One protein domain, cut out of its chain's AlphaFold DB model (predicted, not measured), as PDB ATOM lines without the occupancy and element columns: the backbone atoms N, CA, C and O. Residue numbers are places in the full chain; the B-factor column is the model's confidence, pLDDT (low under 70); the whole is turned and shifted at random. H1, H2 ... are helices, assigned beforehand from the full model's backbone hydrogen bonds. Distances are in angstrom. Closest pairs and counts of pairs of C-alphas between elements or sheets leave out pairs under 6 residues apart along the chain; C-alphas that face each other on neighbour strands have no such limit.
ATOM      1  N   ASP A  34     -44.159   5.277 -37.052       60.22
ATOM      2  CA  ASP A  34     -43.742   5.424 -38.450       60.22
ATOM      3  C   ASP A  34     -42.637   6.486 -38.602       60.22
ATOM      4  O   ASP A  34     -41.729   6.311 -39.423       60.22
ATOM      5  N   ILE A  35     -42.604   7.487 -37.710       57.69
ATOM      6  CA  ILE A  35     -41.526   8.484 -37.609       57.69
ATOM      7  C   ILE A  35     -40.172   7.805 -37.338       57.69
ATOM      8  O   ILE A  35     -39.139   8.207 -37.879       57.69
ATOM      9  N   SER A  36     -40.152   6.714 -36.566       63.19
ATOM     10  CA  SER A  36     -38.914   5.998 -36.233       63.19
ATOM     11  C   SER A  36     -38.341   5.216 -37.418       63.19
ATOM     12  O   SER A  36     -37.124   5.218 -37.632       63.19
ATOM     13  N   LYS A  37     -39.190   4.588 -38.247       69.12
ATOM     14  CA  LYS A  37     -38.750   3.932 -39.500       69.12
ATOM     15  C   LYS A  37     -38.157   4.950 -40.471       69.12
ATOM     16  O   LYS A  37     -37.170   4.686 -41.158       69.12
ATOM     17  N   GLU A  38     -38.764   6.125 -40.499       67.19
ATOM     18  CA  GLU A  38     -38.397   7.236 -41.351       67.19
ATOM     19  C   GLU A  38     -37.069   7.898 -40.966       67.19
ATOM     20  O   GLU A  38     -36.228   8.116 -41.842       67.19
ATOM     21  N   ILE A  39     -36.853   8.182 -39.678       65.94
ATOM     22  CA  ILE A  39     -35.579   8.693 -39.143       65.94
ATOM     23  C   ILE A  39     -34.460   7.672 -39.376       65.94
ATOM     24  O   ILE A  39     -33.358   8.028 -39.796       65.94
ATOM     25  N   LYS A  40     -34.756   6.384 -39.183       72.19
ATOM     26  CA  LYS A  40     -33.813   5.290 -39.420       72.19
ATOM     27  C   LYS A  40     -33.358   5.191 -40.872       72.19
ATOM     28  O   LYS A  40     -32.168   5.014 -41.122       72.19
ATOM     29  N   SER A  41     -34.278   5.340 -41.826       77.31
ATOM     30  CA  SER A  41     -33.931   5.400 -43.252       77.31
ATOM     31  C   SER A  41     -32.936   6.532 -43.535       77.31
ATOM     32  O   SER A  41     -31.894   6.292 -44.143       77.31
ATOM     33  N   LEU A  42     -33.200   7.737 -43.019       75.81
ATOM     34  CA  LEU A  42     -32.340   8.908 -43.221       75.81
ATOM     35  C   LEU A  42     -30.947   8.742 -42.600       75.81
ATOM     36  O   LEU A  42     -29.943   9.021 -43.253       75.81
ATOM     37  N   ILE A  43     -30.860   8.265 -41.355       74.88
ATOM     38  CA  ILE A  43     -29.572   8.052 -40.675       74.88
ATOM     39  C   ILE A  43     -28.743   6.984 -41.404       74.88
ATOM     40  O   ILE A  43     -27.538   7.158 -41.582       74.88
ATOM     41  N   ASN A  44     -29.378   5.916 -41.896       81.12
ATOM     42  CA  ASN A  44     -28.699   4.889 -42.688       81.12
ATOM     43  C   ASN A  44     -28.169   5.440 -44.019       81.12
ATOM     44  O   ASN A  44     -27.053   5.109 -44.415       81.12
ATOM     45  N   GLN A  45     -28.932   6.306 -44.694       82.88
ATOM     46  CA  GLN A  45     -28.459   6.991 -45.899       82.88
ATOM     47  C   GLN A  45     -27.281   7.930 -45.595       82.88
ATOM     48  O   GLN A  45     -26.310   7.944 -46.350       82.88
ATOM     49  N   LEU A  46     -27.331   8.679 -44.487       81.19
ATOM     50  CA  LEU A  46     -26.248   9.567 -44.043       81.19
ATOM     51  C   LEU A  46     -24.966   8.803 -43.668       81.19
ATOM     52  O   LEU A  46     -23.866   9.322 -43.858       81.19
ATOM     53  N   ALA A  47     -25.100   7.580 -43.147       83.06
ATOM     54  CA  ALA A  47     -23.980   6.705 -42.805       83.06
ATOM     55  C   ALA A  47     -23.325   6.040 -44.034       83.06
ATOM     56  O   ALA A  47     -22.168   5.613 -43.955       83.06
ATOM     57  N   ASP A  48     -24.033   5.931 -45.165       87.12
ATOM     58  CA  ASP A  48     -23.499   5.312 -46.379       87.12
ATOM     59  C   ASP A  48     -22.621   6.293 -47.173       87.12
ATOM     60  O   ASP A  48     -23.076   7.254 -47.794       87.12
ATOM     61  N   ALA A  49     -21.323   5.989 -47.223       86.69
ATOM     62  CA  ALA A  49     -20.325   6.734 -47.986       86.69
ATOM     63  C   ALA A  49     -20.627   6.822 -49.497       86.69
ATOM     64  O   ALA A  49     -20.043   7.656 -50.187       86.69
ATOM     65  N   LYS A  50     -21.494   5.955 -50.039       89.38
ATOM     66  CA  LYS A  50     -21.896   5.964 -51.454       89.38
ATOM     67  C   LYS A  50     -23.075   6.892 -51.736       89.38
ATOM     68  O   LYS A  50     -23.314   7.195 -52.910       89.38
ATOM     69  N   THR A  51     -23.785   7.342 -50.701       88.12
ATOM     70  CA  THR A  51     -24.949   8.218 -50.837       88.12
ATOM     71  C   THR A  51     -24.570   9.501 -51.561       88.12
ATOM     72  O   THR A  51     -23.537  10.127 -51.301       88.12
ATOM     73  N   LYS A  52     -25.416   9.876 -52.521       89.06
ATOM     74  CA  LYS A  52     -25.277  11.095 -53.316       89.06
ATOM     75  C   LYS A  52     -25.954  12.255 -52.598       89.06
ATOM     76  O   LYS A  52     -27.059  12.099 -52.090       89.06
ATOM     77  N   MET A  53     -25.311  13.420 -52.606       86.12
ATOM     78  CA  MET A  53     -25.794  14.586 -51.857       86.12
ATOM     79  C   MET A  53     -27.124  15.141 -52.372       86.12
ATOM     80  O   MET A  53     -27.988  15.459 -51.569       86.12
ATOM     81  N   LEU A  54     -27.314  15.259 -53.690       85.00
ATOM     82  CA  LEU A  54     -28.512  15.905 -54.239       85.00
ATOM     83  C   LEU A  54     -29.820  15.155 -53.902       85.00
ATOM     84  O   LEU A  54     -30.719  15.804 -53.371       85.00
ATOM     85  N   PRO A  55     -29.934  13.824 -54.111       86.31
ATOM     86  CA  PRO A  55     -31.118  13.073 -53.683       86.31
ATOM     87  C   PRO A  55     -31.370  13.163 -52.175       86.31
ATOM     88  O   PRO A  55     -32.510  13.301 -51.753       86.31
ATOM     89  N   LEU A  56     -30.304  13.146 -51.369       83.31
ATOM     90  CA  LEU A  56     -30.405  13.275 -49.917       83.31
ATOM     91  C   LEU A  56     -30.932  14.659 -49.500       83.31
ATOM     92  O   LEU A  56     -31.811  14.752 -48.653       83.31
ATOM     93  N   ILE A  57     -30.432  15.742 -50.105       82.31
ATOM     94  CA  ILE A  57     -30.922  17.107 -49.848       82.31
ATOM     95  C   ILE A  57     -32.392  17.236 -50.280       82.31
ATOM     96  O   ILE A  57     -33.177  17.870 -49.576       82.31
ATOM     97  N   GLN A  58     -32.780  16.618 -51.402       84.25
ATOM     98  CA  GLN A  58     -34.177  16.560 -51.855       84.25
ATOM     99  C   GLN A  58     -35.069  15.854 -50.840       84.25
ATOM    100  O   GLN A  58     -36.074  16.419 -50.422       84.25
ATOM    101  N   GLU A  59     -34.665  14.673 -50.376       82.38
ATOM    102  CA  GLU A  59     -35.418  13.932 -49.369       82.38
ATOM    103  C   GLU A  59     -35.552  14.735 -48.064       82.38
ATOM    104  O   GLU A  59     -36.658  14.877 -47.549       82.38
ATOM    105  N   LEU A  60     -34.463  15.335 -47.566       80.12
ATOM    106  CA  LEU A  60     -34.474  16.125 -46.329       80.12
ATOM    107  C   LEU A  60     -35.345  17.387 -46.433       80.12
ATOM    108  O   LEU A  60     -36.142  17.656 -45.538       80.12
ATOM    109  N   THR A  61     -35.210  18.165 -47.508       79.25
ATOM    110  CA  THR A  61     -35.973  19.418 -47.671       79.25
ATOM    111  C   THR A  61     -37.462  19.168 -47.870       79.25
ATOM    112  O   THR A  61     -38.265  19.869 -47.261       79.25
ATOM    113  N   THR A  62     -37.845  18.153 -48.655       80.19
ATOM    114  CA  THR A  62     -39.254  17.768 -48.819       80.19
ATOM    115  C   THR A  62     -39.845  17.260 -47.511       80.19
ATOM    116  O   THR A  62     -40.966  17.618 -47.166       80.19
ATOM    117  N   LYS A  63     -39.099  16.441 -46.768       76.00
ATOM    118  CA  LYS A  63     -39.621  15.755 -45.585       76.00
ATOM    119  C   LYS A  63     -39.761  16.647 -44.357       76.00
ATOM    120  O   LYS A  63     -40.687  16.458 -43.578       76.00
ATOM    121  N   PHE A  64     -38.852  17.601 -44.182       74.50
ATOM    122  CA  PHE A  64     -38.876  18.535 -43.054       74.50
ATOM    123  C   PHE A  64     -39.445  19.910 -43.426       74.50
ATOM    124  O   PHE A  64     -39.314  20.843 -42.638       74.50
ATOM    125  N   GLU A  65     -40.031  20.047 -44.623       77.44
ATOM    126  CA  GLU A  65     -40.573  21.308 -45.149       77.44
ATOM    127  C   GLU A  65     -39.578  22.480 -45.004       77.44
ATOM    128  O   GLU A  65     -39.936  23.608 -44.658       77.44
ATOM    129  N   LEU A  66     -38.287  22.201 -45.233       73.56
ATOM    130  CA  LEU A  66     -37.221  23.176 -45.013       73.56
ATOM    131  C   LEU A  66     -37.247  24.235 -46.113       73.56
ATOM    132  O   LEU A  66     -37.239  23.916 -47.303       73.56
ATOM    133  N   SER A  67     -37.201  25.499 -45.701       68.25
ATOM    134  CA  SER A  67     -36.936  26.627 -46.591       68.25
ATOM    135  C   SER A  67     -35.465  27.044 -46.465       68.25
ATOM    136  O   SER A  67     -34.982  27.205 -45.337       68.25
ATOM    137  N   PRO A  68     -34.740  27.241 -47.584       75.75
ATOM    138  CA  PRO A  68     -35.190  27.130 -48.982       75.75
ATOM    139  C   PRO A  68     -35.324  25.679 -49.504       75.75
ATOM    140  O   PRO A  68     -34.591  24.786 -49.078       75.75
ATOM    141  N   THR A  69     -36.220  25.467 -50.476       81.75
ATOM    142  CA  THR A  69     -36.408  24.185 -51.194       81.75
ATOM    143  C   THR A  69     -35.201  23.837 -52.078       81.75
ATOM    144  O   THR A  69     -34.382  24.701 -52.393       81.75
ATOM    145  N   VAL A  70     -35.076  22.587 -52.557       82.56
ATOM    146  CA  VAL A  70     -33.979  22.232 -53.489       82.56
ATOM    147  C   VAL A  70     -34.049  23.007 -54.792       82.56
ATOM    148  O   VAL A  70     -33.004  23.392 -55.303       82.56
ATOM    149  N   GLU A  71     -35.239  23.258 -55.336       81.06
ATOM    150  CA  GLU A  71     -35.380  24.066 -56.550       81.06
ATOM    151  C   GLU A  71     -34.950  25.512 -56.310       81.06
ATOM    152  O   GLU A  71     -34.291  26.100 -57.167       81.06
ATOM    153  N   GLU A  72     -35.245  26.078 -55.139       81.69
ATOM    154  CA  GLU A  72     -34.761  27.402 -54.742       81.69
ATOM    155  C   GLU A  72     -33.244  27.403 -54.550       81.69
ATOM    156  O   GLU A  72     -32.568  28.258 -55.114       81.69
ATOM    157  N   LEU A  73     -32.681  26.408 -53.856       77.94
ATOM    158  CA  LEU A  73     -31.233  26.227 -53.714       77.94
ATOM    159  C   LEU A  73     -30.552  26.052 -55.069       77.94
ATOM    160  O   LEU A  73     -29.496  26.631 -55.298       77.94
ATOM    161  N   GLN A  74     -31.155  25.290 -55.979       77.44
ATOM    162  CA  GLN A  74     -30.649  25.056 -57.323       77.44
ATOM    163  C   GLN A  74     -30.826  26.291 -58.205       77.44
ATOM    164  O   GLN A  74     -29.983  26.546 -59.054       77.44
ATOM    165  N   THR A  75     -31.863  27.101 -57.994       79.12
ATOM    166  CA  THR A  75     -32.063  28.386 -58.676       79.12
ATOM    167  C   THR A  75     -31.057  29.419 -58.184       79.12
ATOM    168  O   THR A  75     -30.402  30.058 -59.006       79.12
ATOM    169  N   SER A  76     -30.861  29.541 -56.868       70.81
ATOM    170  CA  SER A  76     -29.806  30.357 -56.262       70.81
ATOM    171  C   SER A  76     -28.433  29.892 -56.729       70.81
ATOM    172  O   SER A  76     -27.627  30.706 -57.171       70.81
ATOM    173  N   TYR A  77     -28.188  28.581 -56.727       71.62
ATOM    174  CA  TYR A  77     -26.981  27.995 -57.282       71.62
ATOM    175  C   TYR A  77     -26.840  28.338 -58.762       71.62
ATOM    176  O   TYR A  77     -25.806  28.855 -59.134       71.62
ATOM    177  N   ASN A  78     -27.845  28.133 -59.610       70.88
ATOM    178  CA  ASN A  78     -27.764  28.392 -61.049       70.88
ATOM    179  C   ASN A  78     -27.546  29.882 -61.345       70.88
ATOM    180  O   ASN A  78     -26.743  30.216 -62.221       70.88
ATOM    181  N   ALA A  79     -28.187  30.773 -60.583       63.41
ATOM    182  CA  ALA A  79     -27.970  32.216 -60.638       63.41
ATOM    183  C   ALA A  79     -26.524  32.586 -60.270       63.41
ATOM    184  O   ALA A  79     -25.914  33.427 -60.929       63.41
ATOM    185  N   VAL A  80     -25.951  31.911 -59.271       58.22
ATOM    186  CA  VAL A  80     -24.587  32.146 -58.774       58.22
ATOM    187  C   VAL A  80     -23.533  31.324 -59.539       58.22
ATOM    188  O   VAL A  80     -22.376  31.716 -59.589       58.22
ATOM    189  N   SER A  81     -23.899  30.244 -60.233       55.72
ATOM    190  CA  SER A  81     -22.995  29.279 -60.888       55.72
ATOM    191  C   SER A  81     -22.246  29.896 -62.065       55.72
ATOM    192  O   SER A  81     -21.063  29.624 -62.265       55.72
ATOM    193  N   LYS A  82     -22.888  30.833 -62.783       52.25
ATOM    194  CA  LYS A  82     -22.231  31.693 -63.783       52.25
ATOM    195  C   LYS A  82     -21.110  32.541 -63.164       52.25
ATOM    196  O   LYS A  82     -20.129  32.840 -63.838       52.25
ATOM    197  N   LEU A  83     -21.236  32.886 -61.882       51.16
ATOM    198  CA  LEU A  83     -20.291  33.662 -61.070       51.16
ATOM    199  C   LEU A  83     -19.364  32.765 -60.230       51.16
ATOM    200  O   LEU A  83     -18.641  33.261 -59.378       51.16
ATOM    201  N   TYR A 160     -12.553  28.470 -54.120       68.25
ATOM    202  CA  TYR A 160     -12.630  27.649 -55.320       68.25
ATOM    203  C   TYR A 160     -12.908  26.179 -55.041       68.25
ATOM    204  O   TYR A 160     -13.763  25.560 -55.667       68.25
ATOM    205  N   TYR A 161     -12.207  25.644 -54.049       70.75
ATOM    206  CA  TYR A 161     -12.388  24.275 -53.611       70.75
ATOM    207  C   TYR A 161     -13.806  24.045 -53.059       70.75
ATOM    208  O   TYR A 161     -14.487  23.122 -53.491       70.75
ATOM    209  N   MET A 162     -14.315  24.922 -52.186       69.50
ATOM    210  CA  MET A 162     -15.690  24.794 -51.670       69.50
ATOM    211  C   MET A 162     -16.746  24.869 -52.783       69.50
ATOM    212  O   MET A 162     -17.690  24.079 -52.804       69.50
ATOM    213  N   ALA A 163     -16.578  25.794 -53.729       72.12
ATOM    214  CA  ALA A 163     -17.494  25.955 -54.852       72.12
ATOM    215  C   ALA A 163     -17.550  24.732 -55.769       72.12
ATOM    216  O   ALA A 163     -18.634  24.385 -56.229       72.12
ATOM    217  N   ASP A 164     -16.423  24.058 -56.008       72.31
ATOM    218  CA  ASP A 164     -16.405  22.811 -56.774       72.31
ATOM    219  C   ASP A 164     -17.206  21.706 -56.081       72.31
ATOM    220  O   ASP A 164     -17.900  20.940 -56.751       72.31
ATOM    221  N   GLY A 165     -17.179  21.662 -54.744       74.88
ATOM    222  CA  GLY A 165     -18.045  20.787 -53.958       74.88
ATOM    223  C   GLY A 165     -19.528  21.070 -54.208       74.88
ATOM    224  O   GLY A 165     -20.289  20.148 -54.491       74.88
ATOM    225  N   ILE A 166     -19.929  22.347 -54.176       76.44
ATOM    226  CA  ILE A 166     -21.310  22.784 -54.454       76.44
ATOM    227  C   ILE A 166     -21.697  22.473 -55.909       76.44
ATOM    228  O   ILE A 166     -22.766  21.922 -56.166       76.44
ATOM    229  N   ASN A 167     -20.817  22.759 -56.867       74.81
ATOM    230  CA  ASN A 167     -21.024  22.452 -58.280       74.81
ATOM    231  C   ASN A 167     -21.193  20.942 -58.510       74.81
ATOM    232  O   ASN A 167     -22.096  20.514 -59.222       74.81
ATOM    233  N   GLY A 168     -20.396  20.117 -57.827       76.75
ATOM    234  CA  GLY A 168     -20.534  18.662 -57.835       76.75
ATOM    235  C   GLY A 168     -21.874  18.151 -57.288       76.75
ATOM    236  O   GLY A 168     -22.316  17.073 -57.682       76.75
ATOM    237  N   ILE A 169     -22.556  18.906 -56.419       81.38
ATOM    238  CA  ILE A 169     -23.924  18.569 -55.991       81.38
ATOM    239  C   ILE A 169     -24.907  18.775 -57.148       81.38
ATOM    240  O   ILE A 169     -25.714  17.888 -57.420       81.38
ATOM    241  N   PHE A 170     -24.840  19.921 -57.831       78.19
ATOM    242  CA  PHE A 170     -25.910  20.383 -58.723       78.19
ATOM    243  C   PHE A 170     -25.681  20.135 -60.231       78.19
ATOM    244  O   PHE A 170     -26.645  20.204 -60.990       78.19
ATOM    245  N   ALA A 171     -24.458  19.830 -60.689       66.81
ATOM    246  CA  ALA A 171     -24.095  19.741 -62.116       66.81
ATOM    247  C   ALA A 171     -23.886  18.304 -62.650       66.81
ATOM    248  O   ALA A 171     -22.906  18.011 -63.332       66.81
ATOM    249  N   GLU A 172     -24.811  17.388 -62.352       57.78
ATOM    250  CA  GLU A 172     -24.916  16.017 -62.913       57.78
ATOM    251  C   GLU A 172     -23.851  14.977 -62.492       57.78
ATOM    252  O   GLU A 172     -24.112  13.775 -62.565       57.78
ATOM    253  N   LYS A 173     -22.686  15.368 -61.961       59.97
ATOM    254  CA  LYS A 173     -21.717  14.438 -61.341       59.97
ATOM    255  C   LYS A 173     -21.964  14.319 -59.843       59.97
ATOM    256  O   LYS A 173     -21.121  14.754 -59.070       59.97
ATOM    257  N   GLY A 174     -23.100  13.740 -59.446       68.12
ATOM    258  CA  GLY A 174     -23.511  13.677 -58.039       68.12
ATOM    259  C   GLY A 174     -22.342  13.322 -57.115       68.12
ATOM    260  O   GLY A 174     -21.834  12.195 -57.137       68.12
ATOM    261  N   ILE A 175     -21.882  14.309 -56.352       84.75
ATOM    262  CA  ILE A 175     -20.813  14.152 -55.372       84.75
ATOM    263  C   ILE A 175     -21.317  13.280 -54.214       84.75
ATOM    264  O   ILE A 175     -22.503  13.319 -53.862       84.75
ATOM    265  N   THR A 176     -20.452  12.420 -53.671       89.50
ATOM    266  CA  THR A 176     -20.814  11.610 -52.498       89.50
ATOM    267  C   THR A 176     -20.735  12.443 -51.217       89.50
ATOM    268  O   THR A 176     -20.097  13.498 -51.209       89.50
ATOM    269  N   ILE A 177     -21.350  11.975 -50.126       83.69
ATOM    270  CA  ILE A 177     -21.202  12.597 -48.798       83.69
ATOM    271  C   ILE A 177     -19.714  12.810 -48.434       83.69
ATOM    272  O   ILE A 177     -19.349  13.948 -48.134       83.69
ATOM    273  N   PRO A 178     -18.817  11.797 -48.492       86.94
ATOM    274  CA  PRO A 178     -17.414  12.005 -48.145       86.94
ATOM    275  C   PRO A 178     -16.707  13.049 -49.007       86.94
ATOM    276  O   PRO A 178     -15.915  13.829 -48.476       86.94
ATOM    277  N   ASP A 179     -16.987  13.056 -50.310       83.94
ATOM    278  CA  ASP A 179     -16.407  14.021 -51.235       83.94
ATOM    279  C   ASP A 179     -16.889  15.440 -50.896       83.94
ATOM    280  O   ASP A 179     -16.083  16.363 -50.849       83.94
ATOM    281  N   PHE A 180     -18.181  15.624 -50.602       84.38
ATOM    282  CA  PHE A 180     -18.734  16.908 -50.166       84.38
ATOM    283  C   PHE A 180     -18.083  17.388 -48.867       84.38
ATOM    284  O   PHE A 180     -17.539  18.486 -48.835       84.38
ATOM    285  N   LEU A 181     -18.053  16.551 -47.827       83.44
ATOM    286  CA  LEU A 181     -17.458  16.887 -46.527       83.44
ATOM    287  C   LEU A 181     -15.998  17.345 -46.654       83.44
ATOM    288  O   LEU A 181     -15.606  18.330 -46.026       83.44
ATOM    289  N   ALA A 182     -15.218  16.698 -47.526       84.19
ATOM    290  CA  ALA A 182     -13.837  17.087 -47.786       84.19
ATOM    291  C   ALA A 182     -13.731  18.512 -48.358       84.19
ATOM    292  O   ALA A 182     -12.864  19.269 -47.918       84.19
ATOM    293  N   HIS A 183     -14.640  18.910 -49.262       81.25
ATOM    294  CA  HIS A 183     -14.684  20.271 -49.816       81.25
ATOM    295  C   HIS A 183     -14.982  21.344 -48.760       81.25
ATOM    296  O   HIS A 183     -14.561  22.484 -48.930       81.25
ATOM    297  N   PHE A 184     -15.621  20.969 -47.648       79.50
ATOM    298  CA  PHE A 184     -15.899  21.839 -46.503       79.50
ATOM    299  C   PHE A 184     -14.930  21.623 -45.331       79.50
ATOM    300  O   PHE A 184     -15.206  22.074 -44.227       79.50
ATOM    301  N   PHE A 185     -13.781  20.974 -45.558       84.19
ATOM    302  CA  PHE A 185     -12.742  20.725 -44.544       84.19
ATOM    303  C   PHE A 185     -13.207  19.882 -43.346       84.19
ATOM    304  O   PHE A 185     -12.572  19.896 -42.293       84.19
ATOM    305  N   ILE A 186     -14.290  19.119 -43.506       83.44
ATOM    306  CA  ILE A 186     -14.752  18.155 -42.508       83.44
ATOM    307  C   ILE A 186     -14.012  16.835 -42.747       83.44
ATOM    308  O   ILE A 186     -13.945  16.339 -43.873       83.44
ATOM    309  N   GLU A 187     -13.458  16.234 -41.691       83.56
ATOM    310  CA  GLU A 187     -12.789  14.935 -41.786       83.56
ATOM    311  C   GLU A 187     -13.813  13.817 -42.041       83.56
ATOM    312  O   GLU A 187     -14.356  13.215 -41.113       83.56
ATOM    313  N   SER A 188     -14.062  13.515 -43.318       84.12
ATOM    314  CA  SER A 188     -15.138  12.618 -43.753       84.12
ATOM    315  C   SER A 188     -15.109  11.249 -43.074       84.12
ATOM    316  O   SER A 188     -16.159  10.698 -42.762       84.12
ATOM    317  N   LYS A 189     -13.918  10.691 -42.806       85.56
ATOM    318  CA  LYS A 189     -13.779   9.395 -42.119       85.56
ATOM    319  C   LYS A 189     -14.284   9.452 -40.682       85.56
ATOM    320  O   LYS A 189     -15.033   8.569 -40.277       85.56
ATOM    321  N   LYS A 190     -13.871  10.476 -39.931       82.19
ATOM    322  CA  LYS A 190     -14.285  10.676 -38.541       82.19
ATOM    323  C   LYS A 190     -15.783  10.964 -38.472       82.19
ATOM    324  O   LYS A 190     -16.488  10.300 -37.725       82.19
ATOM    325  N   PHE A 191     -16.270  11.867 -39.324       81.62
ATOM    326  CA  PHE A 191     -17.690  12.201 -39.427       81.62
ATOM    327  C   PHE A 191     -18.551  10.962 -39.715       81.62
ATOM    328  O   PHE A 191     -19.490  10.670 -38.980       81.62
ATOM    329  N   LEU A 192     -18.208  10.185 -40.748       84.06
ATOM    330  CA  LEU A 192     -18.980   8.997 -41.122       84.06
ATOM    331  C   LEU A 192     -18.890   7.886 -40.072       84.06
ATOM    332  O   LEU A 192     -19.869   7.175 -39.878       84.06
ATOM    333  N   ALA A 193     -17.765   7.742 -39.365       85.56
ATOM    334  CA  ALA A 193     -17.665   6.802 -38.248       85.56
ATOM    335  C   ALA A 193     -18.627   7.169 -37.102       85.56
ATOM    336  O   ALA A 193     -19.298   6.287 -36.559       85.56
ATOM    337  N   SER A 194     -18.751   8.461 -36.782       79.75
ATOM    338  CA  SER A 194     -19.707   8.950 -35.785       79.75
ATOM    339  C   SER A 194     -21.153   8.694 -36.213       79.75
ATOM    340  O   SER A 194     -21.914   8.081 -35.468       79.75
ATOM    341  N   ILE A 195     -21.529   9.059 -37.443       78.44
ATOM    342  CA  ILE A 195     -22.889   8.815 -37.955       78.44
ATOM    343  C   ILE A 195     -23.201   7.315 -38.064       78.44
ATOM    344  O   ILE A 195     -24.315   6.889 -37.768       78.44
ATOM    345  N   LYS A 196     -22.221   6.482 -38.427       83.88
ATOM    346  CA  LYS A 196     -22.401   5.027 -38.469       83.88
ATOM    347  C   LYS A 196     -22.717   4.444 -37.091       83.88
ATOM    348  O   LYS A 196     -23.535   3.537 -37.001       83.88
ATOM    349  N   THR A 197     -22.134   5.001 -36.029       77.06
ATOM    350  CA  THR A 197     -22.462   4.607 -34.649       77.06
ATOM    351  C   THR A 197     -23.939   4.878 -34.331       77.06
ATOM    352  O   THR A 197     -24.583   4.038 -33.712       77.06
ATOM    353  N   LEU A 198     -24.499   5.995 -34.825       69.62
ATOM    354  CA  LEU A 198     -25.939   6.290 -34.724       69.62
ATOM    355  C   LEU A 198     -26.782   5.260 -35.492       69.62
ATOM    356  O   LEU A 198     -27.758   4.736 -34.972       69.62
ATOM    357  N   SER A 199     -26.386   4.948 -36.731       73.00
ATOM    358  CA  SER A 199     -27.070   3.975 -37.597       73.00
ATOM    359  C   SER A 199     -27.110   2.567 -36.995       73.00
ATOM    360  O   SER A 199     -28.150   1.909 -37.030       73.00
ATOM    361  N   GLU A 200     -25.997   2.110 -36.416       78.31
ATOM    362  CA  GLU A 200     -25.895   0.794 -35.778       78.31
ATOM    363  C   GLU A 200     -26.775   0.701 -34.521       78.31
ATOM    364  O   GLU A 200     -27.441  -0.313 -34.328       78.31
ATOM    365  N   ALA A 201     -26.851   1.763 -33.715       67.69
ATOM    366  CA  ALA A 201     -27.643   1.780 -32.485       67.69
ATOM    367  C   ALA A 201     -29.166   1.739 -32.735       67.69
ATOM    368  O   ALA A 201     -29.904   1.066 -32.019       67.69
ATOM    369  N   ILE A 202     -29.651   2.380 -33.800       67.19
ATOM    370  CA  ILE A 202     -31.083   2.375 -34.156       67.19
ATOM    371  C   ILE A 202     -31.497   1.162 -35.016       67.19
ATOM    372  O   ILE A 202     -32.682   0.974 -35.335       67.19
ATOM    373  N   ALA A 203     -30.541   0.320 -35.428       69.69
ATOM    374  CA  ALA A 203     -30.767  -0.824 -36.314       69.69
ATOM    375  C   ALA A 203     -31.678  -1.901 -35.698       69.69
ATOM    376  O   ALA A 203     -32.469  -2.509 -36.425       69.69
ATOM    377  N   ASP A 204     -31.684  -2.039 -34.375       70.88
ATOM    378  CA  ASP A 204     -32.417  -3.099 -33.671       70.88
ATOM    379  C   ASP A 204     -33.819  -2.672 -33.188       70.88
ATOM    380  O   ASP A 204     -34.446  -3.363 -32.385       70.88
ATOM    381  N   ASN A 205     -34.340  -1.536 -33.687       67.62
ATOM    382  CA  ASN A 205     -35.632  -0.933 -33.291       67.62
ATOM    383  C   ASN A 205     -35.766  -0.724 -31.771       67.62
ATOM    384  O   ASN A 205     -36.865  -0.659 -31.216       67.62
ATOM    385  N   LYS A 206     -34.624  -0.629 -31.098       67.69
ATOM    386  CA  LYS A 206     -34.486  -0.443 -29.669       67.69
ATOM    387  C   LYS A 206     -33.146   0.232 -29.430       67.69
ATOM    388  O   LYS A 206     -32.147  -0.273 -29.920       67.69
ATOM    389  N   ILE A 207     -33.133   1.313 -28.658       69.06
ATOM    390  CA  ILE A 207     -31.897   1.987 -28.247       69.06
ATOM    391  C   ILE A 207     -31.773   1.866 -26.734       69.06
ATOM    392  O   ILE A 207     -32.640   2.349 -26.001       69.06
ATOM    393  N   THR A 208     -30.710   1.237 -26.240       72.31
ATOM    394  CA  THR A 208     -30.417   1.185 -24.802       72.31
ATOM    395  C   THR A 208     -30.010   2.551 -24.252       72.31
ATOM    396  O   THR A 208     -29.506   3.402 -24.975       72.31
ATOM    397  N   LEU A 209     -30.167   2.779 -22.941       66.38
ATOM    398  CA  LEU A 209     -29.707   4.028 -22.307       66.38
ATOM    399  C   LEU A 209     -28.209   4.291 -22.546       66.38
ATOM    400  O   LEU A 209     -27.793   5.432 -22.721       66.38
ATOM    401  N   VAL A 210     -27.405   3.227 -22.584       70.31
ATOM    402  CA  VAL A 210     -25.972   3.283 -22.900       70.31
ATOM    403  C   VAL A 210     -25.737   3.694 -24.355       70.31
ATOM    404  O   VAL A 210     -24.849   4.504 -24.623       70.31
ATOM    405  N   GLU A 211     -26.517   3.159 -25.291       72.38
ATOM    406  CA  GLU A 211     -26.439   3.528 -26.705       72.38
ATOM    407  C   GLU A 211     -26.874   4.974 -26.936       72.38
ATOM    408  O   GLU A 211     -26.139   5.683 -27.610       72.38
ATOM    409  N   ILE A 212     -27.922   5.468 -26.265       70.06
ATOM    410  CA  ILE A 212     -28.328   6.888 -26.323       70.06
ATOM    411  C   ILE A 212     -27.147   7.815 -25.999       70.06
ATOM    412  O   ILE A 212     -26.929   8.820 -26.670       70.06
ATOM    413  N   PHE A 213     -26.338   7.502 -24.983       71.00
ATOM    414  CA  PHE A 213     -25.183   8.347 -24.654       71.00
ATOM    415  C   PHE A 213     -24.007   8.188 -25.618       71.00
ATOM    416  O   PHE A 213     -23.307   9.167 -25.872       71.00
ATOM    417  N   LYS A 214     -23.802   7.000 -26.196       72.56
ATOM    418  CA  LYS A 214     -22.856   6.827 -27.309       72.56
ATOM    419  C   LYS A 214     -23.302   7.616 -28.541       72.56
ATOM    420  O   LYS A 214     -22.461   8.174 -29.239       72.56
ATOM    421  N   GLU A 215     -24.607   7.706 -28.775       72.06
ATOM    422  CA  GLU A 215     -25.190   8.519 -29.837       72.06
ATOM    423  C   GLU A 215     -24.976  10.012 -29.578       72.06
ATOM    424  O   GLU A 215     -24.506  10.724 -30.463       72.06
ATOM    425  N   PHE A 216     -25.228  10.487 -28.353       71.62
ATOM    426  CA  PHE A 216     -24.903  11.861 -27.967       71.62
ATOM    427  C   PHE A 216     -23.409  12.169 -28.121       71.62
ATOM    428  O   PHE A 216     -23.066  13.238 -28.622       71.62
ATOM    429  N   ASP A 217     -22.519  11.246 -27.740       76.81
ATOM    430  CA  ASP A 217     -21.074  11.405 -27.937       76.81
ATOM    431  C   ASP A 217     -20.709  11.521 -29.423       76.81
ATOM    432  O   ASP A 217     -19.983  12.431 -29.822       76.81
ATOM    433  N   ALA A 218     -21.269  10.648 -30.263       76.38
ATOM    434  CA  ALA A 218     -21.068  10.682 -31.706       76.38
ATOM    435  C   ALA A 218     -21.617  11.973 -32.345       76.38
ATOM    436  O   ALA A 218     -20.962  12.567 -33.208       76.38
ATOM    437  N   ALA A 219     -22.790  12.440 -31.911       74.12
ATOM    438  CA  ALA A 219     -23.374  13.701 -32.355       74.12
ATOM    439  C   ALA A 219     -22.508  14.900 -31.936       74.12
ATOM    440  O   ALA A 219     -22.248  15.783 -32.751       74.12
ATOM    441  N   PHE A 220     -21.992  14.903 -30.705       76.12
ATOM    442  CA  PHE A 220     -21.119  15.966 -30.211       76.12
ATOM    443  C   PHE A 220     -19.775  15.998 -30.950       76.12
ATOM    444  O   PHE A 220     -19.346  17.063 -31.391       76.12
ATOM    445  N   ASP A 221     -19.149  14.841 -31.183       79.38
ATOM    446  CA  ASP A 221     -17.955  14.723 -32.033       79.38
ATOM    447  C   ASP A 221     -18.199  15.272 -33.439       79.38
ATOM    448  O   ASP A 221     -17.346  15.957 -34.006       79.38
ATOM    449  N   THR A 222     -19.376  14.978 -33.991       77.50
ATOM    450  CA  THR A 222     -19.803  15.479 -35.297       77.50
ATOM    451  C   THR A 222     -19.903  17.005 -35.281       77.50
ATOM    452  O   THR A 222     -19.349  17.664 -36.162       77.50
ATOM    453  N   SER A 223     -20.531  17.588 -34.254       75.00
ATOM    454  CA  SER A 223     -20.603  19.042 -34.072       75.00
ATOM    455  C   SER A 223     -19.222  19.681 -33.920       75.00
ATOM    456  O   SER A 223     -18.969  20.712 -34.539       75.00
ATOM    457  N   LEU A 224     -18.306  19.070 -33.162       78.88
ATOM    458  CA  LEU A 224     -16.930  19.558 -33.025       78.88
ATOM    459  C   LEU A 224     -16.187  19.548 -34.365       78.88
ATOM    460  O   LEU A 224     -15.549  20.537 -34.716       78.88
ATOM    461  N   SER A 225     -16.327  18.479 -35.154       79.25
ATOM    462  CA  SER A 225     -15.755  18.413 -36.502       79.25
ATOM    463  C   SER A 225     -16.312  19.498 -37.432       79.25
ATOM    464  O   SER A 225     -15.555  20.066 -38.218       79.25
ATOM    465  N   VAL A 226     -17.602  19.831 -37.327       79.56
ATOM    466  CA  VAL A 226     -18.202  20.958 -38.066       79.56
ATOM    467  C   VAL A 226     -17.662  22.301 -37.564       79.56
ATOM    468  O   VAL A 226     -17.345  23.168 -38.374       79.56
ATOM    469  N   ILE A 227     -17.495  22.485 -36.252       80.88
ATOM    470  CA  ILE A 227     -16.913  23.708 -35.675       80.88
ATOM    471  C   ILE A 227     -15.473  23.913 -36.161       80.88
ATOM    472  O   ILE A 227     -15.113  25.025 -36.543       80.88
ATOM    473  N   ASP A 228     -14.652  22.866 -36.196       82.00
ATOM    474  CA  ASP A 228     -13.267  22.956 -36.674       82.00
ATOM    475  C   ASP A 228     -13.184  23.227 -38.187       82.00
ATOM    476  O   ASP A 228     -12.337  24.004 -38.646       82.00
ATOM    477  N   ALA A 229     -14.115  22.670 -38.964       83.19
ATOM    478  CA  ALA A 229     -14.297  23.023 -40.368       83.19
ATOM    479  C   ALA A 229     -14.676  24.504 -40.537       83.19
ATOM    480  O   ALA A 229     -14.036  25.226 -41.305       83.19
ATOM    481  N   MET A 230     -15.642  24.999 -39.756       80.75
ATOM    482  CA  MET A 230     -16.015  26.416 -39.746       80.75
ATOM    483  C   MET A 230     -14.831  27.304 -39.364       80.75
ATOM    484  O   MET A 230     -14.590  28.306 -40.031       80.75
ATOM    485  N   ARG A 231     -14.034  26.920 -38.358       85.69
ATOM    486  CA  ARG A 231     -12.797  27.629 -37.995       85.69
ATOM    487  C   ARG A 231     -11.796  27.681 -39.137       85.69
ATOM    488  O   ARG A 231     -11.154  28.706 -39.340       85.69
ATOM    489  N   THR A 232     -11.686  26.602 -39.905       86.06
ATOM    490  CA  THR A 232     -10.834  26.557 -41.096       86.06
ATOM    491  C   THR A 232     -11.330  27.524 -42.167       86.06
ATOM    492  O   THR A 232     -10.537  28.295 -42.711       86.06
ATOM    493  N   ILE A 233     -12.638  27.547 -42.438       81.31
ATOM    494  CA  ILE A 233     -13.257  28.481 -43.388       81.31
ATOM    495  C   ILE A 233     -13.052  29.929 -42.924       81.31
ATOM    496  O   ILE A 233     -12.568  30.755 -43.701       81.31
ATOM    497  N   PHE A 234     -13.343  30.238 -41.659       79.69
ATOM    498  CA  PHE A 234     -13.120  31.560 -41.076       79.69
ATOM    499  C   PHE A 234     -11.646  31.957 -41.101       79.69
ATOM    500  O   PHE A 234     -11.334  33.055 -41.542       79.69
ATOM    501  N   GLY A 235     -10.724  31.080 -40.707       82.88
ATOM    502  CA  GLY A 235      -9.288  31.359 -40.710       82.88
ATOM    503  C   GLY A 235      -8.747  31.660 -42.110       82.88
ATOM    504  O   GLY A 235      -8.026  32.642 -42.311       82.88
ATOM    505  N   LYS A 236      -9.160  30.881 -43.116       80.31
ATOM    506  CA  LYS A 236      -8.826  31.135 -44.527       80.31
ATOM    507  C   LYS A 236      -9.473  32.424 -45.056       80.31
ATOM    508  O   LYS A 236      -8.837  33.164 -45.807       80.31
ATOM    509  N   THR A 237     -10.692  32.741 -44.620       76.19
ATOM    510  CA  THR A 237     -11.391  33.995 -44.963       76.19
ATOM    511  C   THR A 237     -10.720  35.206 -44.330       76.19
ATOM    512  O   THR A 237     -10.470  36.193 -45.012       76.19
ATOM    513  N   MET A 238     -10.332  35.120 -43.062       75.38
ATOM    514  CA  MET A 238      -9.577  36.162 -42.371       75.38
ATOM    515  C   MET A 238      -8.209  36.375 -43.014       75.38
ATOM    516  O   MET A 238      -7.817  37.513 -43.229       75.38
ATOM    517  N   THR A 239      -7.519  35.307 -43.420       79.00
ATOM    518  CA  THR A 239      -6.268  35.425 -44.190       79.00
ATOM    519  C   THR A 239      -6.475  36.250 -45.461       79.00
ATOM    520  O   THR A 239      -5.661  37.117 -45.773       79.00
TER     521      THR A 239
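This is residues 34 to 83 and 160 to 239 of the 713 residues of an uncharacterized protein of Trichomonas vaginalis (UniProt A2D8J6). One long helix, H7, runs along one side of the domain; H6 folds back beside its first part, and H1 packs on H6 away from H7. Beyond the first residues of H6, the short helix H5 leads on to H4, with H2 and H3 completing this other part, while residues 234 to 239 of H7 stick out free. The printed part has 130 residues with seven named helices, H1 to H7 in chain order, and no named strand; its class is all helix. It is compact, with a radius of gyration of the C-alphas of 16.1 A, and spans 50 by 35 by 24 A.

Start with H7, residues 209 to 239. It touches H6, residues 188 to 202, with residues 211 to 225 alone; look at the closest C-alphas, Ser 194 and Ala 218, 4.6 A apart. These two form a helical hairpin, at a shallow tilt of 23 degrees, opposite ways. H1, residues 34 to 47, touches H6 at a shallow tilt of 27 degrees, opposite ways; its closest C-alphas are Ala 47 and Lys 196, 4.9 A apart. H1 and H7 are apart. Now find H5, residues 177 to 183, a hairpin with H6: H6 touches it with residues 188 to 192 alone, and the closest C-alphas, Pro 178 and Ser 188, are 5.0 A apart. H4, residues 160 to 170, touches H5 at a shallow tilt of 28 degrees, opposite ways, with C-alphas Met 162 and His 183 closest at 5.0 A. H2, residues 53 to 63, and H4 only just touch, and only at their ends, with 3 pairs of C-alphas within 8 A; Leu 54 and Ile 169 are closest, 5.6 A. H3, residues 70 to 81, forms a hairpin with H2 and only just touches it, with residue 70 alone and 3 pairs within 8 A; C-alphas Gln 58 and Val 70 are closest, 5.9 A. In H1 to H7 every backbone O i to N i+4 pair is within hydrogen-bond range.

Find C-alpha 209 at (-29.707, 4.028, -22.307); from there H7 runs 44.9 A to C-alpha 239 at (-6.268, 35.425, -44.190). H6 measures 21.2 A from first to last C-alpha. H1 begins with C-alpha 34 at (-43.742, 5.424, -38.450) and measures 20.3 A. The lengths are 15.2 A for H2, 15.0 A for H3, 15.5 A for H4 and 10.1 A for H5.

The C-alphas farthest apart, Lys 82 and Leu 209, are 50.4 A from each other. Look for the cut after residue 83: residues 84 to 159 are not printed, and C-alphas 83 and 160 are 11.3 A apart. Of the links that are printed whole, none is long. The mean pLDDT of the printed part is 76.4; 26 residues are under 70, among them residues 34 to 39 and 79 to 83.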